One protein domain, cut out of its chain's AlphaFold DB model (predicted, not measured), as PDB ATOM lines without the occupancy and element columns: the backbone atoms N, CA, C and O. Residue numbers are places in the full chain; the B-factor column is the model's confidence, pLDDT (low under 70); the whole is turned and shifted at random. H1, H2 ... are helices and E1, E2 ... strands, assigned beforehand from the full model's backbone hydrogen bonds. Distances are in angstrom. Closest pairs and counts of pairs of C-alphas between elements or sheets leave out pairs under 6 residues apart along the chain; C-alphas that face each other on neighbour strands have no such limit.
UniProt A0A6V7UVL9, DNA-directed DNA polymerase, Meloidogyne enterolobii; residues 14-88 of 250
ATOM      1  N   VAL A  14      -4.444  19.305 -30.204       91.31
ATOM      2  CA  VAL A  14      -3.303  20.207 -30.427       91.31
ATOM      3  C   VAL A  14      -3.790  21.531 -31.006       91.31
ATOM      4  O   VAL A  14      -3.321  22.591 -30.598       91.31
ATOM      5  N   ASP A  15      -4.763  21.472 -31.917       91.38
ATOM      6  CA  ASP A  15      -5.404  22.654 -32.486       91.38
ATOM      7  C   ASP A  15      -6.146  23.456 -31.407       91.38
ATOM      8  O   ASP A  15      -5.908  24.655 -31.283       91.38
ATOM      9  N   GLN A  16      -6.939  22.800 -30.555       91.50
ATOM     10  CA  GLN A  16      -7.616  23.471 -29.434       91.50
ATOM     11  C   GLN A  16      -6.628  24.106 -28.452       91.50
ATOM     12  O   GLN A  16      -6.836  25.224 -27.975       91.50
ATOM     13  N   PHE A  17      -5.536  23.404 -28.147       92.06
ATOM     14  CA  PHE A  17      -4.494  23.935 -27.281       92.06
ATOM     15  C   PHE A  17      -3.792  25.141 -27.915       92.06
ATOM     16  O   PHE A  17      -3.530  26.134 -27.235       92.06
ATOM     17  N   LEU A  18      -3.528  25.102 -29.223       91.75
ATOM     18  CA  LEU A  18      -2.957  26.230 -29.949       91.75
ATOM     19  C   LEU A  18      -3.919  27.427 -29.973       91.75
ATOM     20  O   LEU A  18      -3.485  28.548 -29.713       91.75
ATOM     21  N   ASP A  19      -5.214  27.207 -30.201       91.81
ATOM     22  CA  ASP A  19      -6.245  28.253 -30.139       91.81
ATOM     23  C   ASP A  19      -6.327  28.893 -28.755       91.81
ATOM     24  O   ASP A  19      -6.367  30.122 -28.626       91.81
ATOM     25  N   TYR A  20      -6.262  28.073 -27.706       92.00
ATOM     26  CA  TYR A  20      -6.149  28.561 -26.340       92.00
ATOM     27  C   TYR A  20      -4.902  29.431 -26.164       92.00
ATOM     28  O   TYR A  20      -5.006  30.564 -25.703       92.00
ATOM     29  N   LEU A  21      -3.722  28.972 -26.585       91.19
ATOM     30  CA  LEU A  21      -2.485  29.748 -26.453       91.19
ATOM     31  C   LEU A  21      -2.543  31.091 -27.199       91.19
ATOM     32  O   LEU A  21      -2.062  32.107 -26.684       91.19
ATOM     33  N   LEU A  22      -3.143  31.116 -28.391       90.19
ATOM     34  CA  LEU A  22      -3.261  32.313 -29.225       90.19
ATOM     35  C   LEU A  22      -4.323  33.306 -28.723       90.19
ATOM     36  O   LEU A  22      -4.198  34.503 -28.990       90.19
ATOM     37  N   SER A  23      -5.324  32.854 -27.965       88.75
ATOM     38  CA  SER A  23      -6.408  33.701 -27.441       88.75
ATOM     39  C   SER A  23      -6.239  34.084 -25.963       88.75
ATOM     40  O   SER A  23      -6.593  35.193 -25.564       88.75
ATOM     41  N   TYR A  24      -5.643  33.219 -25.140       84.94
ATOM     42  CA  TYR A  24      -5.664  33.330 -23.679       84.94
ATOM     43  C   TYR A  24      -4.617  34.288 -23.105       84.94
ATOM     44  O   TYR A  24      -3.459  33.903 -22.890       84.94
ATOM     45  N   GLY A  25      -4.987  35.551 -22.883       81.56
ATOM     46  CA  GLY A  25      -4.136  36.573 -22.260       81.56
ATOM     47  C   GLY A  25      -3.831  37.781 -23.153       81.56
ATOM     48  O   GLY A  25      -4.175  37.829 -24.331       81.56
ATOM     49  N   SER A  26      -3.163  38.786 -22.582       85.25
ATOM     50  CA  SER A  26      -2.894  40.055 -23.271       85.25
ATOM     51  C   SER A  26      -1.851  39.923 -24.389       85.25
ATOM     52  O   SER A  26      -0.813  39.281 -24.227       85.25
ATOM     53  N   GLN A  27      -2.083  40.622 -25.505       85.69
ATOM     54  CA  GLN A  27      -1.122  40.774 -26.612       85.69
ATOM     55  C   GLN A  27       0.139  41.559 -26.232       85.69
ATOM     56  O   GLN A  27       1.163  41.467 -26.912       85.69
ATOM     57  N   GLN A  28       0.091  42.312 -25.134       84.75
ATOM     58  CA  GLN A  28       1.233  43.078 -24.639       84.75
ATOM     59  C   GLN A  28       2.221  42.205 -23.853       84.75
ATOM     60  O   GLN A  28       3.407  42.526 -23.792       84.75
ATOM     61  N   MET A  29       1.754  41.076 -23.311       88.69
ATOM     62  CA  MET A  29       2.528  40.179 -22.455       88.69
ATOM     63  C   MET A  29       3.229  39.085 -23.272       88.69
ATOM     64  O   MET A  29       2.692  38.575 -24.258       88.69
ATOM     65  N   LEU A  30       4.432  38.706 -22.837       91.75
ATOM     66  CA  LEU A  30       5.132  37.519 -23.328       91.75
ATOM     67  C   LEU A  30       4.751  36.313 -22.467       91.75
ATOM     68  O   LEU A  30       5.007  36.304 -21.266       91.75
ATOM     69  N   THR A  31       4.201  35.275 -23.089       94.06
ATOM     70  CA  THR A  31       3.960  33.985 -22.435       94.06
ATOM     71  C   THR A  31       5.123  33.042 -22.728       94.06
ATOM     72  O   THR A  31       5.474  32.837 -23.888       94.06
ATOM     73  N   VAL A  32       5.730  32.462 -21.690       94.69
ATOM     74  CA  VAL A  32       6.777  31.442 -21.843       94.69
ATOM     75  C   VAL A  32       6.171  30.071 -21.562       94.69
ATOM     76  O   VAL A  32       5.836  29.769 -20.419       94.69
ATOM     77  N   CYS A  33       6.029  29.258 -22.603       95.56
ATOM     78  CA  CYS A  33       5.552  27.884 -22.519       95.56
ATOM     79  C   CYS A  33       6.744  26.950 -22.306       95.56
ATOM     80  O   CYS A  33       7.698  26.960 -23.088       95.56
ATOM     81  N   ILE A  34       6.691  26.139 -21.253       96.00
ATOM     82  CA  ILE A  34       7.780  25.239 -20.879       96.00
ATOM     83  C   ILE A  34       7.259  23.809 -20.914       96.00
ATOM     84  O   ILE A  34       6.244  23.509 -20.295       96.00
ATOM     85  N   ALA A  35       7.973  22.940 -21.624       95.75
ATOM     86  CA  ALA A  35       7.712  21.505 -21.664       95.75
ATOM     87  C   ALA A  35       8.980  20.738 -21.271       95.75
ATOM     88  O   ALA A  35      10.099  21.219 -21.476       95.75
ATOM     89  N   HIS A  36       8.828  19.557 -20.680       95.00
ATOM     90  CA  HIS A  36       9.956  18.707 -20.308       95.00
ATOM     91  C   HIS A  36      10.267  17.717 -21.423       95.00
ATOM     92  O   HIS A  36       9.495  16.798 -21.660       95.00
ATOM     93  N   ASN A  37      11.391  17.940 -22.117       94.69
ATOM     94  CA  ASN A  37      11.769  17.254 -23.354       94.69
ATOM     95  C   ASN A  37      10.863  17.587 -24.555       94.69
ATOM     96  O   ASN A  37      10.859  16.876 -25.560       94.69
ATOM     97  N   GLY A  38      10.135  18.707 -24.494       93.50
ATOM     98  CA  GLY A  38       9.218  19.105 -25.567       93.50
ATOM     99  C   GLY A  38       9.916  19.371 -26.899       93.50
ATOM    100  O   GLY A  38       9.306  19.231 -27.955       93.50
ATOM    101  N   GLY A  39      11.219  19.668 -26.873       93.12
ATOM    102  CA  GLY A  39      12.016  19.891 -28.074       93.12
ATOM    103  C   GLY A  39      12.150  18.677 -28.987       93.12
ATOM    104  O   GLY A  39      12.461  18.856 -30.157       93.12
ATOM    105  N   LYS A  40      11.941  17.460 -28.471       93.94
ATOM    106  CA  LYS A  40      11.951  16.219 -29.263       93.94
ATOM    107  C   LYS A  40      10.552  15.661 -29.535       93.94
ATOM    108  O   LYS A  40      10.427  14.750 -30.344       93.94
ATOM    109  N   TYR A  41       9.532  16.187 -28.857       93.25
ATOM    110  CA  TYR A  41       8.167  15.665 -28.885       93.25
ATOM    111  C   TYR A  41       7.167  16.807 -29.111       93.25
ATOM    112  O   TYR A  41       6.915  17.180 -30.255       93.25
ATOM    113  N   ASP A  42       6.644  17.410 -28.040       94.19
ATOM    114  CA  ASP A  42       5.490  18.319 -28.057       94.19
ATOM    115  C   ASP A  42       5.619  19.486 -29.045       94.19
ATOM    116  O   ASP A  42       4.661  19.859 -29.720       94.19
ATOM    117  N   PHE A  43       6.811  20.076 -29.168       95.25
ATOM    118  CA  PHE A  43       7.014  21.240 -30.030       95.25
ATOM    119  C   PHE A  43       6.897  20.905 -31.514       95.25
ATOM    120  O   PHE A  43       6.569  21.800 -32.290       95.25
ATOM    121  N   HIS A  44       7.101  19.646 -31.910       95.44
ATOM    122  CA  HIS A  44       6.841  19.209 -33.278       95.44
ATOM    123  C   HIS A  44       5.347  19.207 -33.591       95.44
ATOM    124  O   HIS A  44       4.968  19.688 -34.653       95.44
ATOM    125  N   LEU A  45       4.504  18.773 -32.647       94.88
ATOM    126  CA  LEU A  45       3.045  18.808 -32.800       94.88
ATOM    127  C   LEU A  45       2.546  20.250 -32.950       94.88
ATOM    128  O   LEU A  45       1.733  20.553 -33.822       94.88
ATOM    129  N   ILE A  46       3.081  21.165 -32.136       95.50
ATOM    130  CA  ILE A  46       2.758  22.594 -32.239       95.50
ATOM    131  C   ILE A  46       3.257  23.178 -33.563       95.50
ATOM    132  O   ILE A  46       2.533  23.936 -34.204       95.50
ATOM    133  N   LEU A  47       4.476  22.837 -33.990       95.44
ATOM    134  CA  LEU A  47       5.041  23.312 -35.253       95.44
ATOM    135  C   LEU A  47       4.224  22.826 -36.459       95.44
ATOM    136  O   LEU A  47       3.973  23.603 -37.377       95.44
ATOM    137  N   GLU A  48       3.772  21.575 -36.440       95.00
ATOM    138  CA  GLU A  48       2.888  21.013 -37.458       95.00
ATOM    139  C   GLU A  48       1.529  21.727 -37.478       95.00
ATOM    140  O   GLU A  48       1.065  22.142 -38.540       95.00
ATOM    141  N   ALA A  49       0.907  21.937 -36.312       94.62
ATOM    142  CA  ALA A  49      -0.357  22.668 -36.210       94.62
ATOM    143  C   ALA A  49      -0.233  24.113 -36.726       94.62
ATOM    144  O   ALA A  49      -1.091  24.590 -37.468       94.62
ATOM    145  N   LEU A  50       0.871  24.793 -36.409       94.31
ATOM    146  CA  LEU A  50       1.193  26.114 -36.949       94.31
ATOM    147  C   LEU A  50       1.350  26.096 -38.474       94.31
ATOM    148  O   LEU A  50       0.836  26.984 -39.156       94.31
ATOM    149  N   HIS A  51       2.031  25.081 -39.011       94.00
ATOM    150  CA  HIS A  51       2.231  24.922 -40.448       94.00
ATOM    151  C   HIS A  51       0.905  24.703 -41.186       94.00
ATOM    152  O   HIS A  51       0.632  25.424 -42.143       94.00
ATOM    153  N   ARG A  52       0.034  23.805 -40.695       93.88
ATOM    154  CA  ARG A  52      -1.311  23.571 -41.263       93.88
ATOM    155  C   ARG A  52      -2.168  24.838 -41.321       93.88
ATOM    156  O   ARG A  52      -3.038  24.956 -42.176       93.88
ATOM    157  N   ARG A  53      -1.924  25.787 -40.415       90.56
ATOM    158  CA  ARG A  53      -2.661  27.054 -40.296       90.56
ATOM    159  C   ARG A  53      -2.003  28.221 -41.034       90.56
ATOM    160  O   ARG A  53      -2.478  29.345 -40.913       90.56
ATOM    161  N   ASN A  54      -0.916  27.986 -41.774       91.31
ATOM    162  CA  ASN A  54      -0.118  29.028 -42.425       91.31
ATOM    163  C   ASN A  54       0.374  30.120 -41.448       91.31
ATOM    164  O   ASN A  54       0.474  31.295 -41.803       91.31
ATOM    165  N   LEU A  55       0.703  29.731 -40.210       90.31
ATOM    166  CA  LEU A  55       1.206  30.613 -39.152       90.31
ATOM    167  C   LEU A  55       2.659  30.254 -38.796       90.31
ATOM    168  O   LEU A  55       2.905  29.664 -37.744       90.31
ATOM    169  N   PRO A  56       3.656  30.577 -39.641       90.62
ATOM    170  CA  PRO A  56       5.038  30.204 -39.364       90.62
ATOM    171  C   PRO A  56       5.560  30.894 -38.090       90.62
ATOM    172  O   PRO A  56       5.251  32.066 -37.841       90.62
ATOM    173  N   PRO A  57       6.382  30.207 -37.274       93.38
ATOM    174  CA  PRO A  57       6.988  30.827 -36.104       93.38
ATOM    175  C   PRO A  57       7.910  31.978 -36.523       93.38
ATOM    176  O   PRO A  57       8.661  31.884 -37.491       93.38
ATOM    177  N   LYS A  58       7.911  33.058 -35.738       93.06
ATOM    178  CA  LYS A  58       8.773  34.230 -35.959       93.06
ATOM    179  C   LYS A  58      10.256  33.890 -35.830       93.06
ATOM    180  O   LYS A  58      11.094  34.482 -36.505       93.06
ATOM    181  N   SER A  59      10.590  32.988 -34.915       92.25
ATOM    182  CA  SER A  59      11.943  32.456 -34.788       92.25
ATOM    183  C   SER A  59      11.893  31.006 -34.347       92.25
ATOM    184  O   SER A  59      11.151  30.667 -33.422       92.25
ATOM    185  N   LEU A  60      12.727  30.181 -34.963       94.12
ATOM    186  CA  LEU A  60      12.872  28.770 -34.653       94.12
ATOM    187  C   LEU A  60      14.366  28.463 -34.516       94.12
ATOM    188  O   LEU A  60      15.139  28.741 -35.427       94.12
ATOM    189  N   CYS A  61      14.772  27.925 -33.367       92.50
ATOM    190  CA  CYS A  61      16.144  27.494 -33.116       92.50
ATOM    191  C   CYS A  61      16.154  25.983 -32.915       92.50
ATOM    192  O   CYS A  61      15.529  25.480 -31.976       92.50
ATOM    193  N   THR A  62      16.877  25.275 -33.777       93.12
ATOM    194  CA  THR A  62      16.978  23.815 -33.758       93.12
ATOM    195  C   THR A  62      18.435  23.363 -33.734       93.12
ATOM    196  O   THR A  62      19.355  24.111 -34.066       93.12
ATOM    197  N   THR A  63      18.661  22.120 -33.325       90.00
ATOM    198  CA  THR A  63      19.922  21.408 -33.563       90.00
ATOM    199  C   THR A  63      19.572  19.999 -34.004       90.00
ATOM    200  O   THR A  63      19.024  19.214 -33.226       90.00
ATOM    201  N   GLY A  64      19.828  19.702 -35.279       91.00
ATOM    202  CA  GLY A  64      19.223  18.546 -35.934       91.00
ATOM    203  C   GLY A  64      17.697  18.629 -35.850       91.00
ATOM    204  O   GLY A  64      17.112  19.677 -36.121       91.00
ATOM    205  N   LEU A  65      17.066  17.538 -35.416       91.19
ATOM    206  CA  LEU A  65      15.613  17.474 -35.244       91.19
ATOM    207  C   LEU A  65      15.123  18.133 -33.951       91.19
ATOM    208  O   LEU A  65      13.952  18.466 -33.858       91.19
ATOM    209  N   LYS A  66      15.986  18.362 -32.956       93.25
ATOM    210  CA  LYS A  66      15.546  18.910 -31.668       93.25
ATOM    211  C   LYS A  66      15.267  20.410 -31.770       93.25
ATOM    212  O   LYS A  66      16.163  21.186 -32.112       93.25
ATOM    213  N   ILE A  67      14.071  20.832 -31.368       94.06
ATOM    214  CA  ILE A  67      13.674  22.237 -31.232       94.06
ATOM    215  C   ILE A  67      14.107  22.764 -29.855       94.06
ATOM    216  O   ILE A  67      13.577  22.365 -28.825       94.06
ATOM    217  N   TYR A  68      15.065  23.693 -29.818       91.56
ATOM    218  CA  TYR A  68      15.532  24.314 -28.568       91.56
ATOM    219  C   TYR A  68      14.625  25.448 -28.109       91.56
ATOM    220  O   TYR A  68      14.365  25.609 -26.914       91.56
ATOM    221  N   SER A  69      14.167  26.258 -29.061       93.75
ATOM    222  CA  SER A  69      13.218  27.327 -28.796       93.75
ATOM    223  C   SER A  69      12.424  27.676 -30.038       93.75
ATOM    224  O   SER A  69      12.978  27.754 -31.135       93.75
ATOM    225  N   MET A  70      11.145  27.967 -29.845       95.94
ATOM    226  CA  MET A  70      10.243  28.423 -30.896       95.94
ATOM    227  C   MET A  70       9.504  29.661 -30.401       95.94
ATOM    228  O   MET A  70       9.051  29.696 -29.259       95.94
ATOM    229  N   ARG A  71       9.393  30.698 -31.231       95.19
ATOM    230  CA  ARG A  71       8.698  31.939 -30.879       95.19
ATOM    231  C   ARG A  71       7.567  32.209 -31.850       95.19
ATOM    232  O   ARG A  71       7.799  32.311 -33.051       95.19
ATOM    233  N   ILE A  72       6.380  32.429 -31.308       93.88
ATOM    234  CA  ILE A  72       5.234  32.975 -32.027       93.88
ATOM    235  C   ILE A  72       5.145  34.469 -31.713       93.88
ATOM    236  O   ILE A  72       5.382  34.904 -30.579       93.88
ATOM    237  N   GLY A  73       4.836  35.269 -32.726       88.06
ATOM    238  CA  GLY A  73       4.500  36.671 -32.538       88.06
ATOM    239  C   GLY A  73       4.560  37.475 -33.824       88.06
ATOM    240  O   GLY A  73       5.201  37.096 -34.796       88.06
ATOM    241  N   GLY A  74       3.939  38.645 -33.782       82.44
ATOM    242  CA  GLY A  74       3.763  39.532 -34.921       82.44
ATOM    243  C   GLY A  74       3.014  40.788 -34.490       82.44
ATOM    244  O   GLY A  74       2.734  40.978 -33.303       82.44
ATOM    245  N   ASN A  75       2.690  41.655 -35.445       76.44
ATOM    246  CA  ASN A  75       1.872  42.831 -35.161       76.44
ATOM    247  C   ASN A  75       0.464  42.381 -34.753       76.44
ATOM    248  O   ASN A  75      -0.153  41.595 -35.466       76.44
ATOM    249  N   ARG A  76      -0.031  42.873 -33.608       80.50
ATOM    250  CA  ARG A  76      -1.351  42.519 -33.039       80.50
ATOM    251  C   ARG A  76      -1.551  41.016 -32.771       80.50
ATOM    252  O   ARG A  76      -2.678  40.539 -32.726       80.50
ATOM    253  N   GLN A  77      -0.461  40.269 -32.582       85.00
ATOM    254  CA  GLN A  77      -0.493  38.850 -32.223       85.00
ATOM    255  C   GLN A  77       0.115  38.626 -30.839       85.00
ATOM    256  O   GLN A  77       0.965  39.395 -30.378       85.00
ATOM    257  N   ARG A  78      -0.281  37.528 -30.193       90.81
ATOM    258  CA  ARG A  78       0.334  37.078 -28.943       90.81
ATOM    259  C   ARG A  78       1.816  36.796 -29.123       90.81
ATOM    260  O   ARG A  78       2.247  36.241 -30.131       90.81
ATOM    261  N   LYS A  79       2.597  37.158 -28.108       93.31
ATOM    262  CA  LYS A  79       4.019  36.834 -28.027       93.31
ATOM    263  C   LYS A  79       4.153  35.587 -27.165       93.31
ATOM    264  O   LYS A  79       3.894  35.646 -25.966       93.31
ATOM    265  N   ILE A  80       4.554  34.478 -27.775       95.50
ATOM    266  CA  ILE A  80       4.690  33.190 -27.090       95.50
ATOM    267  C   ILE A  80       6.082  32.642 -27.362       95.50
ATOM    268  O   ILE A  80       6.551  32.668 -28.498       95.50
ATOM    269  N   LEU A  81       6.755  32.172 -26.320       95.50
ATOM    270  CA  LEU A  81       8.083  31.583 -26.390       95.50
ATOM    271  C   LEU A  81       8.040  30.176 -25.807       95.50
ATOM    272  O   LEU A  81       7.797  30.007 -24.620       95.50
ATOM    273  N   PHE A  82       8.309  29.178 -26.634       96.56
ATOM    274  CA  PHE A  82       8.436  27.786 -26.226       96.56
ATOM    275  C   PHE A  82       9.888  27.483 -25.863       96.56
ATOM    276  O   PHE A  82      10.806  27.841 -26.610       96.56
ATOM    277  N   LYS A  83      10.089  26.833 -24.717       95.94
ATOM    278  CA  LYS A  83      11.398  26.446 -24.179       95.94
ATOM    279  C   LYS A  83      11.351  25.019 -23.651       95.94
ATOM    280  O   LYS A  83      10.441  24.651 -22.913       95.94
ATOM    281  N   ASP A  84      12.364  24.236 -23.996       95.12
ATOM    282  CA  ASP A  84      12.533  22.893 -23.449       95.12
ATOM    283  C   ASP A  84      13.268  22.969 -22.105       95.12
ATOM    284  O   ASP A  84      14.422  23.402 -22.036       95.12
ATOM    285  N   SER A  85      12.597  22.548 -21.035       95.25
ATOM    286  CA  SER A  85      13.175  22.522 -19.690       95.25
ATOM    287  C   SER A  85      14.330  21.530 -19.554       95.25
ATOM    288  O   SER A  85      15.204  21.759 -18.726       95.25
ATOM    289  N   LEU A  86      14.409  20.489 -20.394       94.38
ATOM    290  CA  LEU A  86      15.487  19.494 -20.344       94.38
ATOM    291  C   LEU A  86      16.855  20.104 -20.703       94.38
ATOM    292  O   LEU A  86      17.903  19.585 -20.334       94.38
ATOM    293  N   ASN A  87      16.860  21.248 -21.395       93.62
ATOM    294  CA  ASN A  87      18.078  22.018 -21.657       93.62
ATOM    295  C   ASN A  87      18.636  22.714 -20.406       93.62
ATOM    296  O   ASN A  87      19.764  23.211 -20.439       93.62
ATOM    297  N   PHE A  88      17.840  22.791 -19.340       94.69
ATOM    298  CA  PHE A  88      18.214  23.340 -18.040       94.69
ATOM    299  C   PHE A  88      18.334  22.233 -16.990       94.69
ATOM    300  O   PHE A  88      19.294  22.210 -16.229       94.69
TER     301      PHE A  88
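Overview. This is residues 14 to 88 of the 250 residues of the protein "DNA-directed DNA polymerase" of Meloidogyne enterolobii (UniProt A0A6V7UVL9). H2 packs slantwise over one face of a mixed four-stranded sheet, E1 E4 E3 E2, making two layers; H1 touches H2 and only grazes the sheet. The 75 printed residues include H1, E1, H2, E2, E3, E4 in that order, mixed helices and strands. The whole is compact, radius of gyration of the C-alphas 11.7 A, spanning 31 by 26 by 20 A.

Arrangement. E4, residues 79 to 84, is parallel to E1, residues 30 to 35 (N 33 and O 81, 2.8 A), and antiparallel to E3, residues 66 to 72 (N 82 and O 70, 2.8 A). E2, residues 59 to 63, E3 and E4 form a meander, antiparallel neighbours in turn (N 61 and O 69, 2.9 A). H2, residues 42 to 52, is over E3, height over the sheet 10.6 A; E1, H2, E2 form a split strand-helix-strand unit, E4 and E3 between its strands, crossover right-handed. H1, residues 14 to 23, touches H2 about perpendicular, 80 degrees; closest C-alphas Asp 15 and Ala 49, 6.3 A. In both helices every O i to N i+4 pair is within hydrogen-bond range.

Along the chain. H1 begins at C-alpha 14 (-3.303, 20.207, -30.427); E4 ends at C-alpha 84 (12.533, 22.893, -23.449). E3 is 17.4 A long.

Size, cuts and confidence. The printed part has no cut; no link is long, and no printed residue is under 70.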